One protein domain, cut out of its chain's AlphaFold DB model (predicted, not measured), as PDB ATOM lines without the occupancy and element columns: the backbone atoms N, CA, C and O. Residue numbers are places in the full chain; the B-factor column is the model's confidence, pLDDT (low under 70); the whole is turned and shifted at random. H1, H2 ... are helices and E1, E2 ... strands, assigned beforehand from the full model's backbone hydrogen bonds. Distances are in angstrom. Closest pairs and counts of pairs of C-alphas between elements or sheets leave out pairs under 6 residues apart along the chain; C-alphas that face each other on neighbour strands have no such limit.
ATOM      1  N   VAL A  17      48.972  30.502  12.242       91.31
ATOM      2  CA  VAL A  17      49.587  29.181  12.061       91.31
ATOM      3  C   VAL A  17      49.807  28.502  13.407       91.31
ATOM      4  O   VAL A  17      49.441  27.335  13.560       91.31
ATOM      5  N   VAL A  18      50.336  29.228  14.395       90.00
ATOM      6  CA  VAL A  18      50.567  28.701  15.752       90.00
ATOM      7  C   VAL A  18      49.247  28.281  16.396       90.00
ATOM      8  O   VAL A  18      49.133  27.174  16.926       90.00
ATOM      9  N   ARG A  19      48.203  29.106  16.265       92.69
ATOM     10  CA  ARG A  19      46.852  28.782  16.742       92.69
ATOM     11  C   ARG A  19      46.257  27.575  16.021       92.69
ATOM     12  O   ARG A  19      45.644  26.722  16.666       92.69
ATOM     13  N   ALA A  20      46.433  27.475  14.703       91.56
ATOM     14  CA  ALA A  20      45.934  26.351  13.912       91.56
ATOM     15  C   ALA A  20      46.635  25.022  14.252       91.56
ATOM     16  O   ALA A  20      45.975  23.986  14.302       91.56
ATOM     17  N   ALA A  21      47.939  25.062  14.530       87.50
ATOM     18  CA  ALA A  21      48.763  23.914  14.916       87.50
ATOM     19  C   ALA A  21      48.859  23.711  16.446       87.50
ATOM     20  O   ALA A  21      49.733  22.997  16.935       87.50
ATOM     21  N   SER A  22      47.960  24.324  17.223       86.88
ATOM     22  CA  SER A  22      48.002  24.299  18.695       86.88
ATOM     23  C   SER A  22      47.706  22.926  19.312       86.88
ATOM     24  O   SER A  22      48.099  22.656  20.448       86.88
ATOM     25  N   ARG A  23      47.032  22.035  18.570       88.50
ATOM     26  CA  ARG A  23      46.764  20.647  18.978       88.50
ATOM     27  C   ARG A  23      48.065  19.837  18.987       88.50
ATOM     28  O   ARG A  23      48.499  19.321  17.962       88.50
ATOM     29  N   ARG A  24      48.661  19.721  20.174       88.75
ATOM     30  CA  ARG A  24      49.875  18.941  20.454       88.75
ATOM     31  C   ARG A  24      49.578  17.453  20.696       88.75
ATOM     32  O   ARG A  24      48.437  17.114  21.015       88.75
ATOM     33  N   PRO A  25      50.590  16.572  20.572       92.69
ATOM     34  CA  PRO A  25      50.453  15.172  20.960       92.69
ATOM     35  C   PRO A  25      50.095  15.050  22.448       92.69
ATOM     36  O   PRO A  25      50.701  15.708  23.296       92.69
ATOM     37  N   ASP A  26      49.138  14.184  22.777       93.94
ATOM     38  CA  ASP A  26      48.753  13.898  24.158       93.94
ATOM     39  C   ASP A  26      49.742  12.911  24.789       93.94
ATOM     40  O   ASP A  26      49.660  11.695  24.595       93.94
ATOM     41  N   LEU A  27      50.695  13.438  25.563       94.25
ATOM     42  CA  LEU A  27      51.777  12.636  26.138       94.25
ATOM     43  C   LEU A  27      51.321  11.679  27.249       94.25
ATOM     44  O   LEU A  27      52.066  10.788  27.679       94.25
ATOM     45  N   THR A  28      50.082  11.829  27.716       92.12
ATOM     46  CA  THR A  28      49.491  10.923  28.703       92.12
ATOM     47  C   THR A  28      49.029   9.611  28.072       92.12
ATOM     48  O   THR A  28      48.901   8.611  28.776       92.12
ATOM     49  N   LYS A  29      48.860   9.572  26.744       95.31
ATOM     50  CA  LYS A  29      48.258   8.445  26.027       95.31
ATOM     51  C   LYS A  29      49.280   7.578  25.288       95.31
ATOM     52  O   LYS A  29      50.178   8.113  24.650       95.31
ATOM     53  N   PRO A  30      49.124   6.243  25.284       97.38
ATOM     54  CA  PRO A  30      49.890   5.334  24.423       97.38
ATOM     55  C   PRO A  30      49.888   5.694  22.930       97.38
ATOM     56  O   PRO A  30      50.898   5.524  22.256       97.38
ATOM     57  N   LEU A  31      48.772   6.195  22.402       97.38
ATOM     58  CA  LEU A  31      48.699   6.817  21.082       97.38
ATOM     59  C   LEU A  31      48.518   8.332  21.262       97.38
ATOM     60  O   LEU A  31      47.437   8.743  21.695       97.38
ATOM     61  N   PRO A  32      49.545   9.145  20.945       96.06
ATOM     62  CA  PRO A  32      49.538  10.582  21.223       96.06
ATOM     63  C   PRO A  32      48.630  11.395  20.288       96.06
ATOM     64  O   PRO A  32      48.236  12.508  20.626       96.06
ATOM     65  N   TYR A  33      48.272  10.839  19.131       96.56
ATOM     66  CA  TYR A  33      47.272  11.380  18.209       96.56
ATOM     67  C   TYR A  33      46.138  10.374  17.990       96.56
ATOM     68  O   TYR A  33      46.227   9.214  18.398       96.56
ATOM     69  N   ALA A  34      45.077  10.800  17.303       96.94
ATOM     70  CA  ALA A  34      44.156   9.856  16.682       96.94
ATOM     71  C   ALA A  34      44.809   9.273  15.422       96.94
ATOM     72  O   ALA A  34      45.484   9.992  14.689       96.94
ATOM     73  N   TYR A  35      44.601   7.986  15.149       95.94
ATOM     74  CA  TYR A  35      45.230   7.301  14.020       95.94
ATOM     75  C   TYR A  35      44.196   6.616  13.134       95.94
ATOM     76  O   TYR A  35      43.107   6.251  13.573       95.94
ATOM     77  N   GLY A  36      44.541   6.405  11.866       94.31
ATOM     78  CA  GLY A  36      43.720   5.617  10.958       94.31
ATOM     79  C   GLY A  36      44.442   5.178   9.691       94.31
ATOM     80  O   GLY A  36      45.461   5.742   9.303       94.31
ATOM     81  N   PHE A  37      43.896   4.165   9.021       92.06
ATOM     82  CA  PHE A  37      44.433   3.621   7.775       92.06
ATOM     83  C   PHE A  37      43.572   3.969   6.575       92.06
ATOM     84  O   PHE A  37      42.357   3.753   6.555       92.06
ATOM     85  N   VAL A  38      44.228   4.425   5.514       90.69
ATOM     86  CA  VAL A  38      43.585   4.689   4.230       90.69
ATOM     87  C   VAL A  38      43.101   3.372   3.610       90.69
ATOM     88  O   VAL A  38      43.890   2.496   3.251       90.69
ATOM     89  N   ARG A  39      41.785   3.210   3.450       86.19
ATOM     90  CA  ARG A  39      41.153   2.018   2.850       86.19
ATOM     91  C   ARG A  39      41.005   2.106   1.335       86.19
ATOM     92  O   ARG A  39      40.989   1.070   0.665       86.19
ATOM     93  N   ALA A  40      40.898   3.321   0.814       82.38
ATOM     94  CA  ALA A  40      40.794   3.646  -0.602       82.38
ATOM     95  C   ALA A  40      41.618   4.906  -0.861       82.38
ATOM     96  O   ALA A  40      41.637   5.775   0.005       82.38
ATOM     97  N   THR A  41      42.284   5.007  -2.016       83.88
ATOM     98  CA  THR A  41      43.124   6.167  -2.352       83.88
ATOM     99  C   THR A  41      42.389   7.471  -2.048       83.88
ATOM    100  O   THR A  41      41.311   7.738  -2.597       83.88
ATOM    101  N   ALA A  42      42.959   8.252  -1.135       88.62
ATOM    102  CA  ALA A  42      42.301   9.402  -0.541       88.62
ATOM    103  C   ALA A  42      42.992  10.693  -0.987       88.62
ATOM    104  O   ALA A  42      44.220  10.759  -0.933       88.62
ATOM    105  N   PRO A  43      42.243  11.704  -1.448       90.94
ATOM    106  CA  PRO A  43      42.810  13.029  -1.657       90.94
ATOM    107  C   PRO A  43      43.171  13.678  -0.315       90.94
ATOM    108  O   PRO A  43      42.535  13.409   0.707       90.94
ATOM    109  N   GLN A  44      44.170  14.551  -0.352       91.00
ATOM    110  CA  GLN A  44      44.507  15.500   0.698       91.00
ATOM    111  C   GLN A  44      44.209  16.906   0.197       91.00
ATOM    112  O   GLN A  44      44.901  17.418  -0.683       91.00
ATOM    113  N   TYR A  45      43.168  17.519   0.751       93.19
ATOM    114  CA  TYR A  45      42.773  18.879   0.405       93.19
ATOM    115  C   TYR A  45      43.418  19.899   1.343       93.19
ATOM    116  O   TYR A  45      43.687  19.610   2.508       93.19
ATOM    117  N   LEU A  46      43.644  21.109   0.840       90.06
ATOM    118  CA  LEU A  46      44.141  22.238   1.638       90.06
ATOM    119  C   LEU A  46      43.019  23.096   2.233       90.06
ATOM    120  O   LEU A  46      43.250  23.837   3.191       90.06
ATOM    121  N   ARG A  47      41.825  23.003   1.650       90.81
ATOM    122  CA  ARG A  47      40.631  23.793   1.962       90.81
ATOM    123  C   ARG A  47      39.385  22.925   1.825       90.81
ATOM    124  O   ARG A  47      39.473  21.860   1.211       90.81
ATOM    125  N   ILE A  48      38.253  23.363   2.371       93.56
ATOM    126  CA  ILE A  48      36.980  22.640   2.236       93.56
ATOM    127  C   ILE A  48      36.642  22.560   0.743       93.56
ATOM    128  O   ILE A  48      36.517  23.610   0.126       93.56
ATOM    129  N   PRO A  49      36.569  21.366   0.131       93.06
ATOM    130  CA  PRO A  49      36.372  21.246  -1.309       93.06
ATOM    131  C   PRO A  49      34.887  21.336  -1.682       93.06
ATOM    132  O   PRO A  49      34.047  20.725  -1.021       93.06
ATOM    133  N   THR A  50      34.562  22.007  -2.788       92.75
ATOM    134  CA  THR A  50      33.190  21.998  -3.330       92.75
ATOM    135  C   THR A  50      32.807  20.622  -3.865       92.75
ATOM    136  O   THR A  50      33.683  19.819  -4.206       92.75
ATOM    137  N   LYS A  51      31.509  20.348  -4.019       94.19
ATOM    138  CA  LYS A  51      30.992  19.124  -4.644       94.19
ATOM    139  C   LYS A  51      31.667  18.866  -5.985       94.19
ATOM    140  O   LYS A  51      32.186  17.773  -6.203       94.19
ATOM    141  N   LYS A  52      31.755  19.887  -6.844       92.75
ATOM    142  CA  LYS A  52      32.436  19.783  -8.141       92.75
ATOM    143  C   LYS A  52      33.896  19.344  -8.002       92.75
ATOM    144  O   LYS A  52      34.312  18.403  -8.669       92.75
ATOM    145  N   VAL A  53      34.667  19.985  -7.119       91.69
ATOM    146  CA  VAL A  53      36.084  19.637  -6.898       91.69
ATOM    147  C   VAL A  53      36.229  18.194  -6.416       91.69
ATOM    148  O   VAL A  53      37.147  17.484  -6.830       91.69
ATOM    149  N   GLN A  54      35.328  17.735  -5.549       93.62
ATOM    150  CA  GLN A  54      35.350  16.366  -5.041       93.62
ATOM    151  C   GLN A  54      35.033  15.345  -6.139       93.62
ATOM    152  O   GLN A  54      35.742  14.347  -6.247       93.62
ATOM    153  N   LEU A  55      34.030  15.609  -6.981       92.50
ATOM    154  CA  LEU A  55      33.675  14.763  -8.126       92.50
ATOM    155  C   LEU A  55      34.804  14.683  -9.161       92.50
ATOM    156  O   LEU A  55      35.160  13.593  -9.604       92.50
ATOM    157  N   ASP A  56      35.425  15.818  -9.484       88.44
ATOM    158  CA  ASP A  56      36.527  15.876 -10.448       88.44
ATOM    159  C   ASP A  56      37.786  15.155  -9.929       88.44
ATOM    160  O   ASP A  56      38.562  14.579 -10.696       88.44
ATOM    161  N   SER A  57      38.026  15.193  -8.615       85.31
ATOM    162  CA  SER A  57      39.261  14.675  -8.018       85.31
ATOM    163  C   SER A  57      39.140  13.246  -7.483       85.31
ATOM    164  O   SER A  57      40.148  12.536  -7.401       85.31
ATOM    165  N   GLU A  58      37.957  12.759  -7.129       90.12
ATOM    166  CA  GLU A  58      37.774  11.429  -6.551       90.12
ATOM    167  C   GLU A  58      37.158  10.461  -7.560       90.12
ATOM    168  O   GLU A  58      35.976  10.515  -7.870       90.12
ATOM    169  N   PHE A  59      37.967   9.505  -8.024       86.94
ATOM    170  CA  PHE A  59      37.512   8.473  -8.952       86.94
ATOM    171  C   PHE A  59      36.301   7.705  -8.402       86.94
ATOM    172  O   PHE A  59      36.406   7.098  -7.330       86.94
ATOM    173  N   LYS A  60      35.198   7.707  -9.167       91.69
ATOM    174  CA  LYS A  60      33.930   7.026  -8.844       91.69
ATOM    175  C   LYS A  60      33.410   7.389  -7.446       91.69
ATOM    176  O   LYS A  60      33.104   6.503  -6.642       91.69
ATOM    177  N   LEU A  61      33.380   8.686  -7.128       93.69
ATOM    178  CA  LEU A  61      33.001   9.163  -5.800       93.69
ATOM    179  C   LEU A  61      31.590   8.716  -5.408       93.69
ATOM    180  O   LEU A  61      31.414   8.227  -4.297       93.69
ATOM    181  N   GLU A  62      30.613   8.825  -6.302       94.75
ATOM    182  CA  GLU A  62      29.220   8.463  -6.032       94.75
ATOM    183  C   GLU A  62      29.089   6.976  -5.693       94.75
ATOM    184  O   GLU A  62      28.581   6.629  -4.627       94.75
ATOM    185  N   GLU A  63      29.668   6.097  -6.521       94.50
ATOM    186  CA  GLU A  63      29.706   4.650  -6.261       94.50
ATOM    187  C   GLU A  63      30.375   4.339  -4.905       94.50
ATOM    188  O   GLU A  63      29.926   3.466  -4.155       94.50
ATOM    189  N   HIS A  64      31.455   5.059  -4.564       93.56
ATOM    190  CA  HIS A  64      32.140   4.917  -3.276       93.56
ATOM    191  C   HIS A  64      31.264   5.362  -2.103       93.56
ATOM    192  O   HIS A  64      31.260   4.690  -1.070       93.56
ATOM    193  N   LEU A  65      30.534   6.471  -2.229       95.31
ATOM    194  CA  LEU A  65      29.659   6.982  -1.171       95.31
ATOM    195  C   LEU A  65      28.445   6.076  -0.957       95.31
ATOM    196  O   LEU A  65      28.132   5.766   0.192       95.31
ATOM    197  N   GLU A  66      27.830   5.567  -2.025       95.62
ATOM    198  CA  GLU A  66      26.757   4.573  -1.934       95.62
ATOM    199  C   GLU A  66      27.233   3.280  -1.269       95.62
ATOM    200  O   GLU A  66      26.569   2.731  -0.382       95.62
ATOM    201  N   TRP A  67      28.408   2.785  -1.676       94.06
ATOM    202  CA  TRP A  67      29.019   1.629  -1.034       94.06
ATOM    203  C   TRP A  67      29.294   1.919   0.440       94.06
ATOM    204  O   TRP A  67      28.952   1.109   1.303       94.06
ATOM    205  N   TYR A  68      29.864   3.078   0.758       93.38
ATOM    206  CA  TYR A  68      30.179   3.441   2.130       93.38
ATOM    207  C   TYR A  68      28.922   3.535   2.997       93.38
ATOM    208  O   TYR A  68      28.921   2.978   4.088       93.38
ATOM    209  N   ALA A  69      27.837   4.145   2.513       93.81
ATOM    210  CA  ALA A  69      26.567   4.224   3.236       93.81
ATOM    211  C   ALA A  69      26.032   2.834   3.627       93.81
ATOM    212  O   ALA A  69      25.574   2.642   4.749       93.81
ATOM    213  N   LYS A  70      26.173   1.843   2.736       95.06
ATOM    214  CA  LYS A  70      25.743   0.453   2.968       95.06
ATOM    215  C   LYS A  70      26.678  -0.343   3.889       95.06
ATOM    216  O   LYS A  70      26.243  -1.321   4.482       95.06
ATOM    217  N   ASN A  71      27.955   0.038   3.986       93.00
ATOM    218  CA  ASN A  71      28.996  -0.769   4.644       93.00
ATOM    219  C   ASN A  71      29.637  -0.083   5.864       93.00
ATOM    220  O   ASN A  71      30.461  -0.696   6.540       93.00
ATOM    221  N   ALA A  72      29.292   1.176   6.163       88.75
ATOM    222  CA  ALA A  72      29.954   1.999   7.180       88.75
ATOM    223  C   ALA A  72      30.035   1.321   8.554       88.75
ATOM    224  O   ALA A  72      31.076   1.416   9.201       88.75
ATOM    225  N   ALA A  73      28.975   0.620   8.964       86.94
ATOM    226  CA  ALA A  73      28.901  -0.065  10.253       86.94
ATOM    227  C   ALA A  73      30.001  -1.123  10.437       86.94
ATOM    228  O   ALA A  73      30.521  -1.253  11.537       86.94
ATOM    229  N   GLU A  74      30.388  -1.820   9.363       86.25
ATOM    230  CA  GLU A  74      31.462  -2.821   9.358       86.25
ATOM    231  C   GLU A  74      32.835  -2.163   9.161       86.25
ATOM    232  O   GLU A  74      33.810  -2.437   9.861       86.25
ATOM    233  N   VAL A  75      32.944  -1.265   8.180       84.25
ATOM    234  CA  VAL A  75      34.262  -0.786   7.740       84.25
ATOM    235  C   VAL A  75      34.840   0.301   8.643       84.25
ATOM    236  O   VAL A  75      36.040   0.573   8.551       84.25
ATOM    237  N   GLN A  76      34.011   0.907   9.499       88.44
ATOM    238  CA  GLN A  76      34.410   1.861  10.537       88.44
ATOM    239  C   GLN A  76      34.376   1.286  11.953       88.44
ATOM    240  O   GLN A  76      34.619   2.031  12.898       88.44
ATOM    241  N   THR A  77      34.097  -0.010  12.128       88.50
ATOM    242  CA  THR A  77      34.147  -0.608  13.465       88.50
ATOM    243  C   THR A  77      35.557  -0.488  14.040       88.50
ATOM    244  O   THR A  77      36.541  -0.871  13.390       88.50
ATOM    245  N   VAL A  78      35.632   0.002  15.274       92.56
ATOM    246  CA  VAL A  78      36.837   0.003  16.103       92.56
ATOM    247  C   VAL A  78      36.687  -1.011  17.228       92.56
ATOM    248  O   VAL A  78      35.580  -1.296  17.679       92.56
ATOM    249  N   SER A  79      37.812  -1.552  17.677       93.12
ATOM    250  CA  SER A  79      37.892  -2.375  18.884       93.12
ATOM    251  C   SER A  79      38.567  -1.570  19.992       93.12
ATOM    252  O   SER A  79      39.228  -0.570  19.708       93.12
ATOM    253  N   LEU A  80      38.445  -2.028  21.239       95.81
ATOM    254  CA  LEU A  80      39.264  -1.500  22.331       95.81
ATOM    255  C   LEU A  80      40.751  -1.670  21.982       95.81
ATOM    256  O   LEU A  80      41.173  -2.753  21.564       95.81
ATOM    257  N   GLY A  81      41.517  -0.594  22.112       96.56
ATOM    258  CA  GLY A  81      42.926  -0.527  21.754       96.56
ATOM    259  C   GLY A  81      43.804  -0.007  22.886       96.56
ATOM    260  O   GLY A  81      43.484  -0.145  24.063       96.56
ATOM    261  N   ALA A  82      44.944   0.577  22.526       97.62
ATOM    262  CA  ALA A  82      45.998   0.959  23.464       97.62
ATOM    263  C   ALA A  82      45.533   2.004  24.491       97.62
ATOM    264  O   ALA A  82      45.794   1.864  25.681       97.62
ATOM    265  N   ASN A  83      44.805   3.025  24.031       97.56
ATOM    266  CA  ASN A  83      44.277   4.093  24.886       97.56
ATOM    267  C   ASN A  83      43.065   3.648  25.728       97.56
ATOM    268  O   ASN A  83      42.589   4.423  26.553       97.56
ATOM    269  N   ASP A  84      42.570   2.422  25.527       97.62
ATOM    270  CA  ASP A  84      41.461   1.843  26.290       97.62
ATOM    271  C   ASP A  84      41.922   0.995  27.477       97.62
ATOM    272  O   ASP A  84      41.091   0.529  28.255       97.62
ATOM    273  N   VAL A  85      43.227   0.777  27.642       97.44
ATOM    274  CA  VAL A  85      43.772   0.016  28.770       97.44
ATOM    275  C   VAL A  85      43.908   0.938  29.990       97.44
ATOM    276  O   VAL A  85      44.510   2.002  29.860       97.44
ATOM    277  N   PRO A  86      43.391   0.566  31.178       96.88
ATOM    278  CA  PRO A  86      43.665   1.299  32.412       96.88
ATOM    279  C   PRO A  86      45.162   1.280  32.748       96.88
ATOM    280  O   PRO A  86      45.767   0.208  32.832       96.88
ATOM    281  N   LEU A  87      45.747   2.456  32.979       95.75
ATOM    282  CA  LEU A  87      47.164   2.623  33.308       95.75
ATOM    283  C   LEU A  87      47.325   3.322  34.662       95.75
ATOM    284  O   LEU A  87      46.506   4.164  35.029       95.75
ATOM    285  N   ASP A  88      48.385   2.983  35.398       94.25
ATOM    286  CA  ASP A  88      48.776   3.717  36.604       94.25
ATOM    287  C   ASP A  88      49.404   5.085  36.256       94.25
ATOM    288  O   ASP A  88      49.586   5.432  35.087       94.25
ATOM    289  N   ALA A  89      49.771   5.879  37.266       91.88
ATOM    290  CA  ALA A  89      50.358   7.211  37.063       91.88
ATOM    291  C   ALA A  89      51.689   7.205  36.278       91.88
ATOM    292  O   ALA A  89      52.071   8.225  35.708       91.88
ATOM    293  N   ARG A  90      52.393   6.065  36.220       91.56
ATOM    294  CA  ARG A  90      53.610   5.883  35.408       91.56
ATOM    295  C   ARG A  90      53.289   5.400  33.992       91.56
ATOM    296  O   ARG A  90      54.188   5.270  33.168       91.56
ATOM    297  N   GLY A  91      52.018   5.141  33.686       93.31
ATOM    298  CA  GLY A  91      51.577   4.589  32.412       93.31
ATOM    299  C   GLY A  91      51.693   3.073  32.315       93.31
ATOM    300  O   GLY A  91      51.673   2.550  31.204       93.31
ATOM    301  N   ILE A  92      51.846   2.369  33.439       95.31
ATOM    302  CA  ILE A  92      51.986   0.912  33.469       95.31
ATOM    303  C   ILE A  92      50.611   0.280  33.689       95.31
ATOM    304  O   ILE A  92      49.899   0.614  34.637       95.31
ATOM    305  N   ALA A  93      50.250  -0.674  32.834       94.25
ATOM    306  CA  ALA A  93      49.049  -1.480  33.004       94.25
ATOM    307  C   ALA A  93      49.239  -2.522  34.123       94.25
ATOM    308  O   ALA A  93      50.280  -3.180  34.209       94.25
ATOM    309  N   ARG A  94      48.226  -2.692  34.983       90.94
ATOM    310  CA  ARG A  94      48.217  -3.691  36.065       90.94
ATOM    311  C   ARG A  94      46.836  -4.328  36.233       90.94
ATOM    312  O   ARG A  94      45.826  -3.657  36.007       90.94
ATOM    313  N   PRO A  95      46.766  -5.585  36.703       88.25
ATOM    314  CA  PRO A  95      45.505  -6.186  37.116       88.25
ATOM    315  C   PRO A  95      44.803  -5.346  38.192       88.25
ATOM    316  O   PRO A  95      45.440  -4.882  39.134       88.25
ATOM    317  N   GLY A  96      43.485  -5.181  38.062       91.25
ATOM    318  CA  GLY A  96      42.650  -4.484  39.049       91.25
ATOM    319  C   GLY A  96      42.570  -2.962  38.895       91.25
ATOM    320  O   GLY A  96      41.806  -2.333  39.623       91.25
ATOM    321  N   LEU A  97      43.300  -2.360  37.950       95.38
ATOM    322  CA  LEU A  97      43.124  -0.943  37.631       95.38
ATOM    323  C   LEU A  97      41.759  -0.691  36.981       95.38
ATOM    324  O   LEU A  97      41.276  -1.490  36.178       95.38
ATOM    325  N   SER A  98      41.164   0.448  37.323       93.75
ATOM    326  CA  SER A  98      39.915   0.946  36.745       93.75
ATOM    327  C   SER A  98      40.175   2.259  36.019       93.75
ATOM    328  O   SER A  98      41.104   2.993  36.360       93.75
ATOM    329  N   HIS A  99      39.363   2.557  35.011       93.75
ATOM    330  CA  HIS A  99      39.419   3.848  34.338       93.75
ATOM    331  C   HIS A  99      38.988   4.989  35.270       93.75
ATOM    332  O   HIS A  99      38.174   4.764  36.169       93.75
ATOM    333  N   PRO A 100      39.502   6.215  35.056       90.38
ATOM    334  CA  PRO A 100      39.015   7.387  35.771       90.38
ATOM    335  C   PRO A 100      37.534   7.651  35.464       90.38
ATOM    336  O   PRO A 100      37.009   7.241  34.425       90.38
ATOM    337  N   GLU A 101      36.864   8.369  36.365       93.25
ATOM    338  CA  GLU A 101      35.475   8.787  36.172       93.25
ATOM    339  C   GLU A 101      35.312   9.576  34.861       93.25
ATOM    340  O   GLU A 101      36.162  10.385  34.488       93.25
ATOM    341  N   GLY A 102      34.229   9.306  34.127       92.56
ATOM    342  CA  GLY A 102      33.958   9.945  32.836       92.56
ATOM    343  C   GLY A 102      34.781   9.408  31.659       92.56
ATOM    344  O   GLY A 102      34.635   9.911  30.543       92.56
ATOM    345  N   PHE A 103      35.614   8.379  31.860       94.94
ATOM    346  CA  PHE A 103      36.306   7.718  30.758       94.94
ATOM    347  C   PHE A 103      35.311   7.140  29.743       94.94
ATOM    348  O   PHE A 103      34.377   6.415  30.092       94.94
ATOM    349  N   ARG A 104      35.550   7.432  28.462       95.62
ATOM    350  CA  ARG A 104      34.777   6.894  27.343       95.62
ATOM    351  C   ARG A 104      35.676   5.998  26.496       95.62
ATOM    352  O   ARG A 104      36.643   6.511  25.930       95.62
ATOM    353  N   PRO A 105      35.376   4.693  26.377       96.75
ATOM    354  CA  PRO A 105      36.160   3.807  25.529       96.75
ATOM    355  C   PRO A 105      36.014   4.192  24.058       96.75
ATOM    356  O   PRO A 105      34.963   4.687  23.640       96.75
ATOM    357  N   SER A 106      37.019   3.866  23.249       96.31
ATOM    358  CA  SER A 106      37.058   4.123  21.807       96.31
ATOM    359  C   SER A 106      35.820   3.598  21.076       96.31
ATOM    360  O   SER A 106      35.360   4.208  20.117       96.31
ATOM    361  N   THR A 107      35.232   2.493  21.542       96.12
ATOM    362  CA  THR A 107      34.004   1.901  20.980       96.12
ATOM    363  C   THR A 107      32.740   2.733  21.214       96.12
ATOM    364  O   THR A 107      31.743   2.515  20.532       96.12
ATOM    365  N   SER A 108      32.772   3.672  22.162       95.94
ATOM    366  CA  SER A 108      31.674   4.599  22.470       95.94
ATOM    367  C   SER A 108      31.863   5.993  21.864       95.94
ATOM    368  O   SER A 108      30.935   6.800  21.886       95.94
ATOM    369  N   LEU A 109      33.056   6.288  21.338       95.88
ATOM    370  CA  LEU A 109      33.355   7.578  20.730       95.88
ATOM    371  C   LEU A 109      32.598   7.744  19.412       95.88
ATOM    372  O   LEU A 109      32.420   6.805  18.632       95.88
ATOM    373  N   SER A 110      32.187   8.976  19.134       95.44
ATOM    374  CA  SER A 110      31.658   9.328  17.824       95.44
ATOM    375  C   SER A 110      32.729   9.168  16.741       95.44
ATOM    376  O   SER A 110      33.939   9.177  16.983       95.44
ATOM    377  N   ARG A 111      32.285   9.105  15.481       92.19
ATOM    378  CA  ARG A 111      33.201   9.082  14.332       92.19
ATOM    379  C   ARG A 111      34.113  10.306  14.283       92.19
ATOM    380  O   ARG A 111      35.206  10.189  13.751       92.19
ATOM    381  N   ASN A 112      33.668  11.455  14.779       95.38
ATOM    382  CA  ASN A 112      34.460  12.678  14.766       95.38
ATOM    383  C   ASN A 112      35.585  12.625  15.809       95.38
ATOM    384  O   ASN A 112      36.745  12.879  15.493       95.38
ATOM    385  N   GLU A 113      35.265  12.162  17.015       96.44
ATOM    386  CA  GLU A 113      36.225  11.971  18.109       96.44
ATOM    387  C   GLU A 113      37.278  10.904  17.786       96.44
ATOM    388  O   GLU A 113      38.450  11.074  18.115       96.44
ATOM    389  N   LEU A 114      36.907   9.851  17.048       96.25
ATOM    390  CA  LEU A 114      37.855   8.845  16.545       96.25
ATOM    391  C   LEU A 114      38.912   9.409  15.577       96.25
ATOM    392  O   LEU A 114      39.928   8.760  15.345       96.25
ATOM    393  N   PHE A 115      38.693  10.605  15.025       96.81
ATOM    394  CA  PHE A 115      39.666  11.354  14.224       96.81
ATOM    395  C   PHE A 115      40.205  12.591  14.968       96.81
ATOM    396  O   PHE A 115      40.715  13.518  14.348       96.81
ATOM    397  N   GLY A 116      40.111  12.620  16.300       95.44
ATOM    398  CA  GLY A 116      40.669  13.687  17.134       95.44
ATOM    399  C   GLY A 116      39.736  14.877  17.364       95.44
ATOM    400  O   GLY A 116      40.167  15.864  17.963       95.44
ATOM    401  N   GLY A 117      38.478  14.813  16.918       95.38
ATOM    402  CA  GLY A 117      37.468  15.827  17.233       95.38
ATOM    403  C   GLY A 117      37.238  15.992  18.743       95.38
ATOM    404  O   GLY A 117      37.448  15.059  19.516       95.38
ATOM    405  N   ALA A 118      36.841  17.191  19.169       93.12
ATOM    406  CA  ALA A 118      36.472  17.497  20.552       93.12
ATOM    407  C   ALA A 118      35.088  16.943  20.926       93.12
ATOM    408  O   ALA A 118      34.861  16.592  22.081       93.12
ATOM    409  N   GLY A 119      34.183  16.858  19.953       93.94
ATOM    410  CA  GLY A 119      32.843  16.316  20.108       93.94
ATOM    411  C   GLY A 119      32.334  15.650  18.828       93.94
ATOM    412  O   GLY A 119      33.091  15.464  17.869       93.94
ATOM    413  N   PRO A 120      31.049  15.250  18.802       93.50
ATOM    414  CA  PRO A 120      30.474  14.484  17.699       93.50
ATOM    415  C   PRO A 120      30.367  15.255  16.384       93.50
ATOM    416  O   PRO A 120      30.475  14.634  15.324       93.50
ATOM    417  N   ASP A 121      30.212  16.577  16.455       91.88
ATOM    418  CA  ASP A 121      29.978  17.457  15.311       91.88
ATOM    419  C   ASP A 121      30.685  18.805  15.527       91.88
ATOM    420  O   ASP A 121      30.057  19.836  15.765       91.88
ATOM    421  N   ASP A 122      32.018  18.787  15.481       95.06
ATOM    422  CA  ASP A 122      32.807  20.015  15.586       95.06
ATOM    423  C   ASP A 122      32.587  20.916  14.354       95.06
ATOM    424  O   ASP A 122      32.459  20.405  13.230       95.06
ATOM    425  N   PRO A 123      32.586  22.252  14.522       94.88
ATOM    426  CA  PRO A 123      32.560  23.172  13.394       94.88
ATOM    427  C   PRO A 123      33.884  23.123  12.613       94.88
ATOM    428  O   PRO A 123      34.919  22.722  13.161       94.88
ATOM    429  N   PRO A 124      33.898  23.587  11.349       94.88
ATOM    430  CA  PRO A 124      35.148  23.839  10.650       94.88
ATOM    431  C   PRO A 124      36.082  24.742  11.479       94.88
ATOM    432  O   PRO A 124      35.615  25.690  12.116       94.88
ATOM    433  N   PRO A 125      37.399  24.470  11.495       94.94
ATOM    434  CA  PRO A 125      38.357  25.296  12.220       94.94
ATOM    435  C   PRO A 125      38.418  26.713  11.637       94.94
ATOM    436  O   PRO A 125      38.220  26.906  10.442       94.94
ATOM    437  N   PHE A 126      38.781  27.699  12.463       94.69
ATOM    438  CA  PHE A 126      38.755  29.125  12.093       94.69
ATOM    439  C   PHE A 126      39.560  29.479  10.829       94.69
ATOM    440  O   PHE A 126      39.272  30.476  10.179       94.69
ATOM    441  N   TRP A 127      40.587  28.691  10.491       94.19
ATOM    442  CA  TRP A 127      41.436  28.909   9.319       94.19
ATOM    443  C   TRP A 127      40.834  28.359   8.015       94.19
ATOM    444  O   TRP A 127      41.456  28.485   6.955       94.19
ATOM    445  N   LEU A 128      39.637  27.769   8.084       93.06
ATOM    446  CA  LEU A 128      38.811  27.351   6.957       93.06
ATOM    447  C   LEU A 128      37.524  28.176   6.922       93.06
ATOM    448  O   LEU A 128      36.572  27.890   7.645       93.06
ATOM    449  N   ASP A 129      37.490  29.172   6.040       88.00
ATOM    450  CA  ASP A 129      36.312  30.011   5.804       88.00
ATOM    451  C   ASP A 129      35.696  29.655   4.448       88.00
ATOM    452  O   ASP A 129      36.161  30.091   3.386       88.00
ATOM    453  N   GLY A 130      34.707  28.758   4.481       85.19
ATOM    454  CA  GLY A 130      34.165  28.114   3.290       85.19
ATOM    455  C   GLY A 130      35.289  27.529   2.430       85.19
ATOM    456  O   GLY A 130      36.058  26.676   2.863       85.19
ATOM    457  N   ASN A 131      35.428  28.054   1.217       84.12
ATOM    458  CA  ASN A 131      36.414  27.615   0.231       84.12
ATOM    459  C   ASN A 131      37.777  28.320   0.342       84.12
ATOM    460  O   ASN A 131      38.609  28.211  -0.564       84.12
ATOM    461  N   LYS A 132      38.017  29.091   1.405       88.81
ATOM    462  CA  LYS A 132      39.277  29.805   1.641       88.81
ATOM    463  C   LYS A 132      40.081  29.127   2.745       88.81
ATOM    464  O   LYS A 132      39.531  28.597   3.705       88.81
ATOM    465  N   ARG A 133      41.405  29.188   2.604       91.19
ATOM    466  CA  ARG A 133      42.366  28.830   3.649       91.19
ATOM    467  C   ARG A 133      43.026  30.121   4.124       91.19
ATOM    468  O   ARG A 133      43.593  30.834   3.304       91.19
ATOM    469  N   LEU A 134      42.924  30.424   5.416       92.81
ATOM    470  CA  LEU A 134      43.423  31.680   6.004       92.81
ATOM    471  C   LEU A 134      44.860  31.580   6.535       92.81
ATOM    472  O   LEU A 134      45.391  32.548   7.066       92.81
ATOM    473  N   ILE A 135      45.479  30.408   6.404       91.38
ATOM    474  CA  ILE A 135      46.864  30.140   6.797       91.38
ATOM    475  C   ILE A 135      47.632  29.545   5.612       91.38
ATOM    476  O   ILE A 135      47.020  28.866   4.775       91.38
ATOM    477  N   PRO A 136      48.961  29.716   5.539       88.38
ATOM    478  CA  PRO A 136      49.770  29.052   4.524       88.38
ATOM    479  C   PRO A 136      49.668  27.519   4.602       88.38
ATOM    480  O   PRO A 136      49.194  26.920   5.580       88.38
ATOM    481  N   ASN A 137      50.095  26.855   3.530       86.19
ATOM    482  CA  ASN A 137      50.321  25.415   3.556       86.19
ATOM    483  C   ASN A 137      51.581  25.123   4.385       86.19
ATOM    484  O   ASN A 137      52.690  25.446   3.967       86.19
ATOM    485  N   VAL A 138      51.386  24.495   5.543       84.38
ATOM    486  CA  VAL A 138      52.463  24.126   6.477       84.38
ATOM    487  C   VAL A 138      53.075  22.760   6.169       84.38
ATOM    488  O   VAL A 138      54.015  22.345   6.831       84.38
ATOM    489  N   SER A 139      52.547  22.048   5.172       81.75
ATOM    490  CA  SER A 139      53.118  20.783   4.724       81.75
ATOM    491  C   SER A 139      54.412  21.016   3.935       81.75
ATOM    492  O   SER A 139      54.551  21.994   3.187       81.75
ATOM    493  N   ASP A 140      55.333  20.059   4.019       72.19
ATOM    494  CA  ASP A 140      56.532  20.027   3.172       72.19
ATOM    495  C   ASP A 140      56.189  19.803   1.694       72.19
ATOM    496  O   ASP A 140      56.960  20.161   0.803       72.19
ATOM    497  N   PHE A 141      54.999  19.263   1.410       74.50
ATOM    498  CA  PHE A 141      54.511  19.105   0.048       74.50
ATOM    499  C   PHE A 141      54.051  20.457  -0.519       74.50
ATOM    500  O   PHE A 141      52.953  20.935  -0.216       74.50
ATOM    501  N   LYS A 142      54.901  21.083  -1.342       76.19
ATOM    502  CA  LYS A 142      54.649  22.409  -1.923       76.19
ATOM    503  C   LYS A 142      53.713  22.327  -3.130       76.19
ATOM    504  O   LYS A 142      53.935  21.560  -4.060       76.19
ATOM    505  N   VAL A 143      52.684  23.168  -3.118       78.50
ATOM    506  CA  VAL A 143      51.740  23.375  -4.224       78.50
ATOM    507  C   VAL A 143      51.434  24.866  -4.361       78.50
ATOM    508  O   VAL A 143      51.613  25.593  -3.383       78.50
ATOM    509  N   PRO A 144      50.965  25.335  -5.530       78.62
ATOM    510  CA  PRO A 144      50.541  26.725  -5.698       78.62
ATOM    511  C   PRO A 144      49.394  27.111  -4.753       78.62
ATOM    512  O   PRO A 144      48.526  26.286  -4.465       78.62
ATOM    513  N   ASP A 145      49.310  28.383  -4.359       75.44
ATOM    514  CA  ASP A 145      48.313  28.874  -3.388       75.44
ATOM    515  C   ASP A 145      46.856  28.717  -3.837       75.44
ATOM    516  O   ASP A 145      45.943  28.674  -3.013       75.44
ATOM    517  N   TYR A 146      46.603  28.610  -5.143       75.69
ATOM    518  CA  TYR A 146      45.269  28.355  -5.693       75.69
ATOM    519  C   TYR A 146      44.883  26.867  -5.673       75.69
ATOM    520  O   TYR A 146      43.747  26.520  -6.002       75.69
ATOM    521  N   ALA A 147      45.798  25.968  -5.303       78.31
ATOM    522  CA  ALA A 147      45.532  24.541  -5.290       78.31
ATOM    523  C   ALA A 147      44.488  24.185  -4.221       78.31
ATOM    524  O   ALA A 147      44.556  24.583  -3.053       78.31
ATOM    525  N   TRP A 148      43.503  23.394  -4.631       74.62
ATOM    526  CA  TRP A 148      42.561  22.731  -3.727       74.62
ATOM    527  C   TRP A 148      43.161  21.463  -3.133       74.62
ATOM    528  O   TRP A 148      42.840  21.066  -2.014       74.62
ATOM    529  N   PHE A 149      44.034  20.844  -3.916       74.88
ATOM    530  CA  PHE A 149      44.554  19.509  -3.751       74.88
ATOM    531  C   PHE A 149      46.059  19.596  -3.504       74.88
ATOM    532  O   PHE A 149      46.782  20.158  -4.323       74.88
ATOM    533  N   ALA A 150      46.508  19.048  -2.378       72.50
ATOM    534  CA  ALA A 150      47.924  18.888  -2.097       72.50
ATOM    535  C   ALA A 150      48.434  17.598  -2.741       72.50
ATOM    536  O   ALA A 150      49.316  17.641  -3.582       72.50
ATOM    537  N   ASP A 151      47.864  16.449  -2.376       79.38
ATOM    538  CA  ASP A 151      48.392  15.141  -2.779       79.38
ATOM    539  C   ASP A 151      47.326  14.030  -2.667       79.38
ATOM    540  O   ASP A 151      46.214  14.248  -2.183       79.38
ATOM    541  N   ARG A 152      47.644  12.816  -3.125       83.25
ATOM    542  CA  ARG A 152      46.870  11.588  -2.912       83.25
ATOM    543  C   ARG A 152      47.633  10.651  -1.998       83.25
ATOM    544  O   ARG A 152      48.714  10.172  -2.325       83.25
ATOM    545  N   VAL A 153      46.964  10.222  -0.941       82.44
ATOM    546  CA  VAL A 153      47.482   9.182  -0.066       82.44
ATOM    547  C   VAL A 153      47.040   7.812  -0.555       82.44
ATOM    548  O   VAL A 153      45.858   7.550  -0.816       82.44
ATOM    549  N   ARG A 154      48.014   6.910  -0.674       81.25
ATOM    550  CA  ARG A 154      47.801   5.536  -1.131       81.25
ATOM    551  C   ARG A 154      47.075   4.713  -0.075       81.25
ATOM    552  O   ARG A 154      47.193   4.940   1.128       81.25
ATOM    553  N   ARG A 155      46.368   3.685  -0.537       79.56
ATOM    554  CA  ARG A 155      45.771   2.665   0.331       79.56
ATOM    555  C   ARG A 155      46.831   2.018   1.237       79.56
ATOM    556  O   ARG A 155      47.947   1.786   0.791       79.56
ATOM    557  N   LYS A 156      46.429   1.652   2.459       79.75
ATOM    558  CA  LYS A 156      47.244   1.098   3.559       79.75
ATOM    559  C   LYS A 156      48.194   2.093   4.241       79.75
ATOM    560  O   LYS A 156      48.843   1.701   5.201       79.75
ATOM    561  N   THR A 157      48.231   3.352   3.810       82.38
ATOM    562  CA  THR A 157      48.971   4.405   4.520       82.38
ATOM    563  C   THR A 157      48.331   4.681   5.873       82.38
ATOM    564  O   THR A 157      47.103   4.795   5.961       82.38
ATOM    565  N   GLY A 158      49.166   4.772   6.902       90.00
ATOM    566  CA  GLY A 158      48.786   5.222   8.229       90.00
ATOM    567  C   GLY A 158      48.814   6.746   8.304       90.00
ATOM    568  O   GLY A 158      49.800   7.371   7.921       90.00
ATOM    569  N   LEU A 159      47.720   7.333   8.773       92.56
ATOM    570  CA  LEU A 159      47.571   8.764   8.998       92.56
ATOM    571  C   LEU A 159      47.285   9.033  10.473       92.56
ATOM    572  O   LEU A 159      46.658   8.216  11.152       92.56
ATOM    573  N   SER A 160      47.714  10.203  10.914       94.75
ATOM    574  CA  SER A 160      47.468  10.804  12.217       94.75
ATOM    575  C   SER A 160      46.504  11.980  12.057       94.75
ATOM    576  O   SER A 160      46.477  12.639  11.013       94.75
ATOM    577  N   PHE A 161      45.693  12.236  13.079       96.69
ATOM    578  CA  PHE A 161      44.652  13.252  13.043       96.69
ATOM    579  C   PHE A 161      44.608  14.062  14.336       96.69
ATOM    580  O   PHE A 161      44.776  13.527  15.435       96.69
ATOM    581  N   VAL A 162      44.350  15.360  14.180       95.94
ATOM    582  CA  VAL A 162      44.240  16.346  15.269       95.94
ATOM    583  C   VAL A 162      42.821  16.888  15.442       95.94
ATOM    584  O   VAL A 162      42.558  17.640  16.381       95.94
ATOM    585  N   GLY A 163      41.907  16.511  14.548       96.38
ATOM    586  CA  GLY A 163      40.526  16.970  14.536       96.38
ATOM    587  C   GLY A 163      39.745  16.397  13.361       96.38
ATOM    588  O   GLY A 163      40.315  15.862  12.410       96.38
ATOM    589  N   ALA A 164      38.430  16.547  13.402       97.44
ATOM    590  CA  ALA A 164      37.555  16.281  12.273       97.44
ATOM    591  C   ALA A 164      36.321  17.180  12.355       97.44
ATOM    592  O   ALA A 164      35.990  17.677  13.427       97.44
ATOM    593  N   PHE A 165      35.667  17.394  11.219       96.69
ATOM    594  CA  PHE A 165      34.436  18.177  11.125       96.69
ATOM    595  C   PHE A 165      33.597  17.716   9.931       96.69
ATOM    596  O   PHE A 165      34.103  17.076   8.997       96.69
ATOM    597  N   ASN A 166      32.305  18.039   9.953       94.75
ATOM    598  CA  ASN A 166      31.412  17.809   8.820       94.75
ATOM    599  C   ASN A 166      31.355  19.050   7.922       94.75
ATOM    600  O   ASN A 166      31.453  20.187   8.374       94.75
ATOM    601  N   THR A 167      31.177  18.812   6.632       92.12
ATOM    602  CA  THR A 167      31.035  19.832   5.592       92.12
ATOM    603  C   THR A 167      29.749  19.575   4.839       92.12
ATOM    604  O   THR A 167      29.377  18.415   4.646       92.12
ATOM    605  N   LYS A 168      29.104  20.651   4.396       89.62
ATOM    606  CA  LYS A 168      27.949  20.602   3.510       89.62
ATOM    607  C   LYS A 168      28.152  21.624   2.403       89.62
ATOM    608  O   LYS A 168      28.257  22.814   2.688       89.62
ATOM    609  N   ASP A 169      28.218  21.141   1.172       88.62
ATOM    610  CA  ASP A 169      28.280  21.961  -0.035       88.62
ATOM    611  C   ASP A 169      27.231  21.435  -1.012       88.62
ATOM    612  O   ASP A 169      27.233  20.250  -1.347       88.62
ATOM    613  N   GLU A 170      26.296  22.299  -1.406       89.44
ATOM    614  CA  GLU A 170      25.086  21.903  -2.135       89.44
ATOM    615  C   GLU A 170      24.329  20.767  -1.397       89.44
ATOM    616  O   GLU A 170      23.916  20.914  -0.243       89.44
ATOM    617  N   ASP A 171      24.138  19.629  -2.058       88.69
ATOM    618  CA  ASP A 171      23.534  18.388  -1.564       88.69
ATOM    619  C   ASP A 171      24.569  17.372  -1.036       88.69
ATOM    620  O   ASP A 171      24.187  16.292  -0.581       88.69
ATOM    621  N   LEU A 172      25.869  17.686  -1.073       93.25
ATOM    622  CA  LEU A 172      26.930  16.780  -0.638       93.25
ATOM    623  C   LEU A 172      27.374  17.077   0.800       93.25
ATOM    624  O   LEU A 172      28.060  18.063   1.072       93.25
ATOM    625  N   GLU A 173      27.054  16.159   1.714       93.81
ATOM    626  CA  GLU A 173      27.529  16.187   3.099       93.81
ATOM    627  C   GLU A 173      28.636  15.152   3.336       93.81
ATOM    628  O   GLU A 173      28.475  13.957   3.061       93.81
ATOM    629  N   ARG A 174      29.783  15.593   3.866       94.75
ATOM    630  CA  ARG A 174      30.915  14.701   4.171       94.75
ATOM    631  C   ARG A 174      31.703  15.146   5.389       94.75
ATOM    632  O   ARG A 174      31.886  16.333   5.630       94.75
ATOM    633  N   ARG A 175      32.267  14.163   6.096       95.94
ATOM    634  CA  ARG A 175      33.231  14.377   7.182       95.94
ATOM    635  C   ARG A 175      34.664  14.372   6.659       95.94
ATOM    636  O   ARG A 175      35.064  13.439   5.952       95.94
ATOM    637  N   PHE A 176      35.443  15.351   7.097       97.31
ATOM    638  CA  PHE A 176      36.873  15.454   6.840       97.31
ATOM    639  C   PHE A 176      37.651  15.359   8.150       97.31
ATOM    640  O   PHE A 176      37.315  16.025   9.123       97.31
ATOM    641  N   GLY A 177      38.675  14.509   8.170       97.31
ATOM    642  CA  GLY A 177      39.695  14.496   9.211       97.31
ATOM    643  C   GLY A 177      40.802  15.487   8.866       97.31
ATOM    644  O   GLY A 177      41.158  15.627   7.695       97.31
ATOM    645  N   ILE A 178      41.335  16.152   9.882       96.81
ATOM    646  CA  ILE A 178      42.442  17.102   9.815       96.81
ATOM    647  C   ILE A 178      43.707  16.356  10.231       96.81
ATOM    648  O   ILE A 178      43.804  15.894  11.369       96.81
ATOM    649  N   THR A 179      44.659  16.208   9.314       95.12
ATOM    650  CA  THR A 179      45.962  15.600   9.608       95.12
ATOM    651  C   THR A 179      46.835  16.532  10.445       95.12
ATOM    652  O   THR A 179      46.569  17.731  10.520       95.12
ATOM    653  N   VAL A 180      47.895  16.002  11.064       92.06
ATOM    654  CA  VAL A 180      48.840  16.792  11.888       92.06
ATOM    655  C   VAL A 180      49.448  17.973  11.115       92.06
ATOM    656  O   VAL A 180      49.658  19.038  11.683       92.06
ATOM    657  N   ASP A 181      49.634  17.840   9.799       89.56
ATOM    658  CA  ASP A 181      50.095  18.914   8.909       89.56
ATOM    659  C   ASP A 181      48.958  19.765   8.299       89.56
ATOM    660  O   ASP A 181      49.123  20.405   7.260       89.56
ATOM    661  N   LEU A 182      47.789  19.778   8.948       93.25
ATOM    662  CA  LEU A 182      46.636  20.638   8.652       93.25
ATOM    663  C   LEU A 182      46.037  20.464   7.245       93.25
ATOM    664  O   LEU A 182      45.489  21.414   6.668       93.25
ATOM    665  N   ARG A 183      46.119  19.248   6.692       93.69
ATOM    666  CA  ARG A 183      45.435  18.851   5.452       93.69
ATOM    667  C   ARG A 183      44.163  18.073   5.761       93.69
ATOM    668  O   ARG A 183      44.015  17.468   6.817       93.69
ATOM    669  N   LEU A 184      43.228  18.085   4.819       95.62
ATOM    670  CA  LEU A 184      41.910  17.484   4.972       95.62
ATOM    671  C   LEU A 184      41.818  16.170   4.206       95.62
ATOM    672  O   LEU A 184      42.115  16.118   3.012       95.62
ATOM    673  N   VAL A 185      41.346  15.121   4.874       96.00
ATOM    674  CA  VAL A 185      41.152  13.793   4.282       96.00
ATOM    675  C   VAL A 185      39.717  13.328   4.520       96.00
ATOM    676  O   VAL A 185      39.263  13.329   5.665       96.00
ATOM    677  N   PRO A 186      38.976  12.886   3.488       96.50
ATOM    678  CA  PRO A 186      37.615  12.407   3.682       96.50
ATOM    679  C   PRO A 186      37.600  11.115   4.506       96.50
ATOM    680  O   PRO A 186      38.164  10.089   4.107       96.50
ATOM    681  N   THR A 187      36.886  11.118   5.631       95.94
ATOM    682  CA  THR A 187      36.902   9.981   6.567       95.94
ATOM    683  C   THR A 187      36.182   8.748   6.020       95.94
ATOM    684  O   THR A 187      36.418   7.633   6.474       95.94
ATOM    685  N   THR A 188      35.382   8.886   4.957       95.38
ATOM    686  CA  THR A 188      34.799   7.736   4.241       95.38
ATOM    687  C   THR A 188      35.858   6.846   3.577       95.38
ATOM    688  O   THR A 188      35.577   5.693   3.236       95.38
ATOM    689  N   LYS A 189      37.091   7.348   3.418       94.50
ATOM    690  CA  LYS A 189      38.237   6.626   2.850       94.50
ATOM    691  C   LYS A 189      39.252   6.159   3.890       94.50
ATOM    692  O   LYS A 189      40.189   5.453   3.521       94.50
ATOM    693  N   VAL A 190      39.055   6.488   5.163       94.69
ATOM    694  CA  VAL A 190      39.965   6.144   6.261       94.69
ATOM    695  C   VAL A 190      39.217   5.307   7.293       94.69
ATOM    696  O   VAL A 190      38.041   5.544   7.549       94.69
ATOM    697  N   LYS A 191      39.885   4.307   7.861       94.19
ATOM    698  CA  LYS A 191      39.400   3.564   9.024       94.19
ATOM    699  C   LYS A 191      40.181   4.008  10.261       94.19
ATOM    700  O   LYS A 191      41.401   3.868  10.208       94.19
ATOM    701  N   PRO A 192      39.538   4.495  11.334       94.94
ATOM    702  CA  PRO A 192      40.214   4.743  12.600       94.94
ATOM    703  C   PRO A 192      40.892   3.480  13.136       94.94
ATOM    704  O   PRO A 192      40.384   2.369  12.958       94.94
ATOM    705  N   ASP A 193      42.027   3.652  13.796       94.00
ATOM    706  CA  ASP A 193      42.770   2.576  14.437       94.00
ATOM    707  C   ASP A 193      43.132   2.972  15.869       94.00
ATOM    708  O   ASP A 193      43.626   4.069  16.124       94.00
ATOM    709  N   THR A 194      42.851   2.070  16.803       96.00
ATOM    710  CA  THR A 194      43.030   2.271  18.245       96.00
ATOM    711  C   THR A 194      44.315   1.614  18.762       96.00
ATOM    712  O   THR A 194      44.629   1.706  19.948       96.00
TER     713      THR A 194
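Overview. This is residues 17 to 194 of the 495 residues of the protein "L,D-transpeptidase" of Myxococcales bacterium (UniProt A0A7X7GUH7). With little regular structure, a curled antiparallel sheet, E6 E5 E4 E1 E7, is crossed by sheet E2 E3, a sandwich only partly face to face; a long link through Gly 96 reaches out. The 178 printed residues, mixed in class, include H1 E1 E2 H2 H3 E3 E4 E5 E6 E7 in order. The compact whole, radius of gyration of the C-alphas 17.0 A, spans 54 by 40 by 26 A.

Arrangement. E1, residues 34 to 38, pairs with E4, 158 to 169, by N 159 and O 36, 2.8 A. E2, 42 to 45, neighbours E3, 149 to 153, by N 44 and O 151, 2.8 A. E2 and E6, 184 to 186, come closest at C-alphas 45 and 184, 4.9 A.

Along the chain. H1 is residues 17 to 20, H2 51 to 57, H3 61 to 75, E5 172 to 179, E7 190 to 193. C-alpha 17 is at (49.587, 29.181, 12.061), C-alpha 193 at (42.770, 2.576, 14.437).

Size, cuts and confidence. The printed part has no cut; no printed residue is under pLDDT 70.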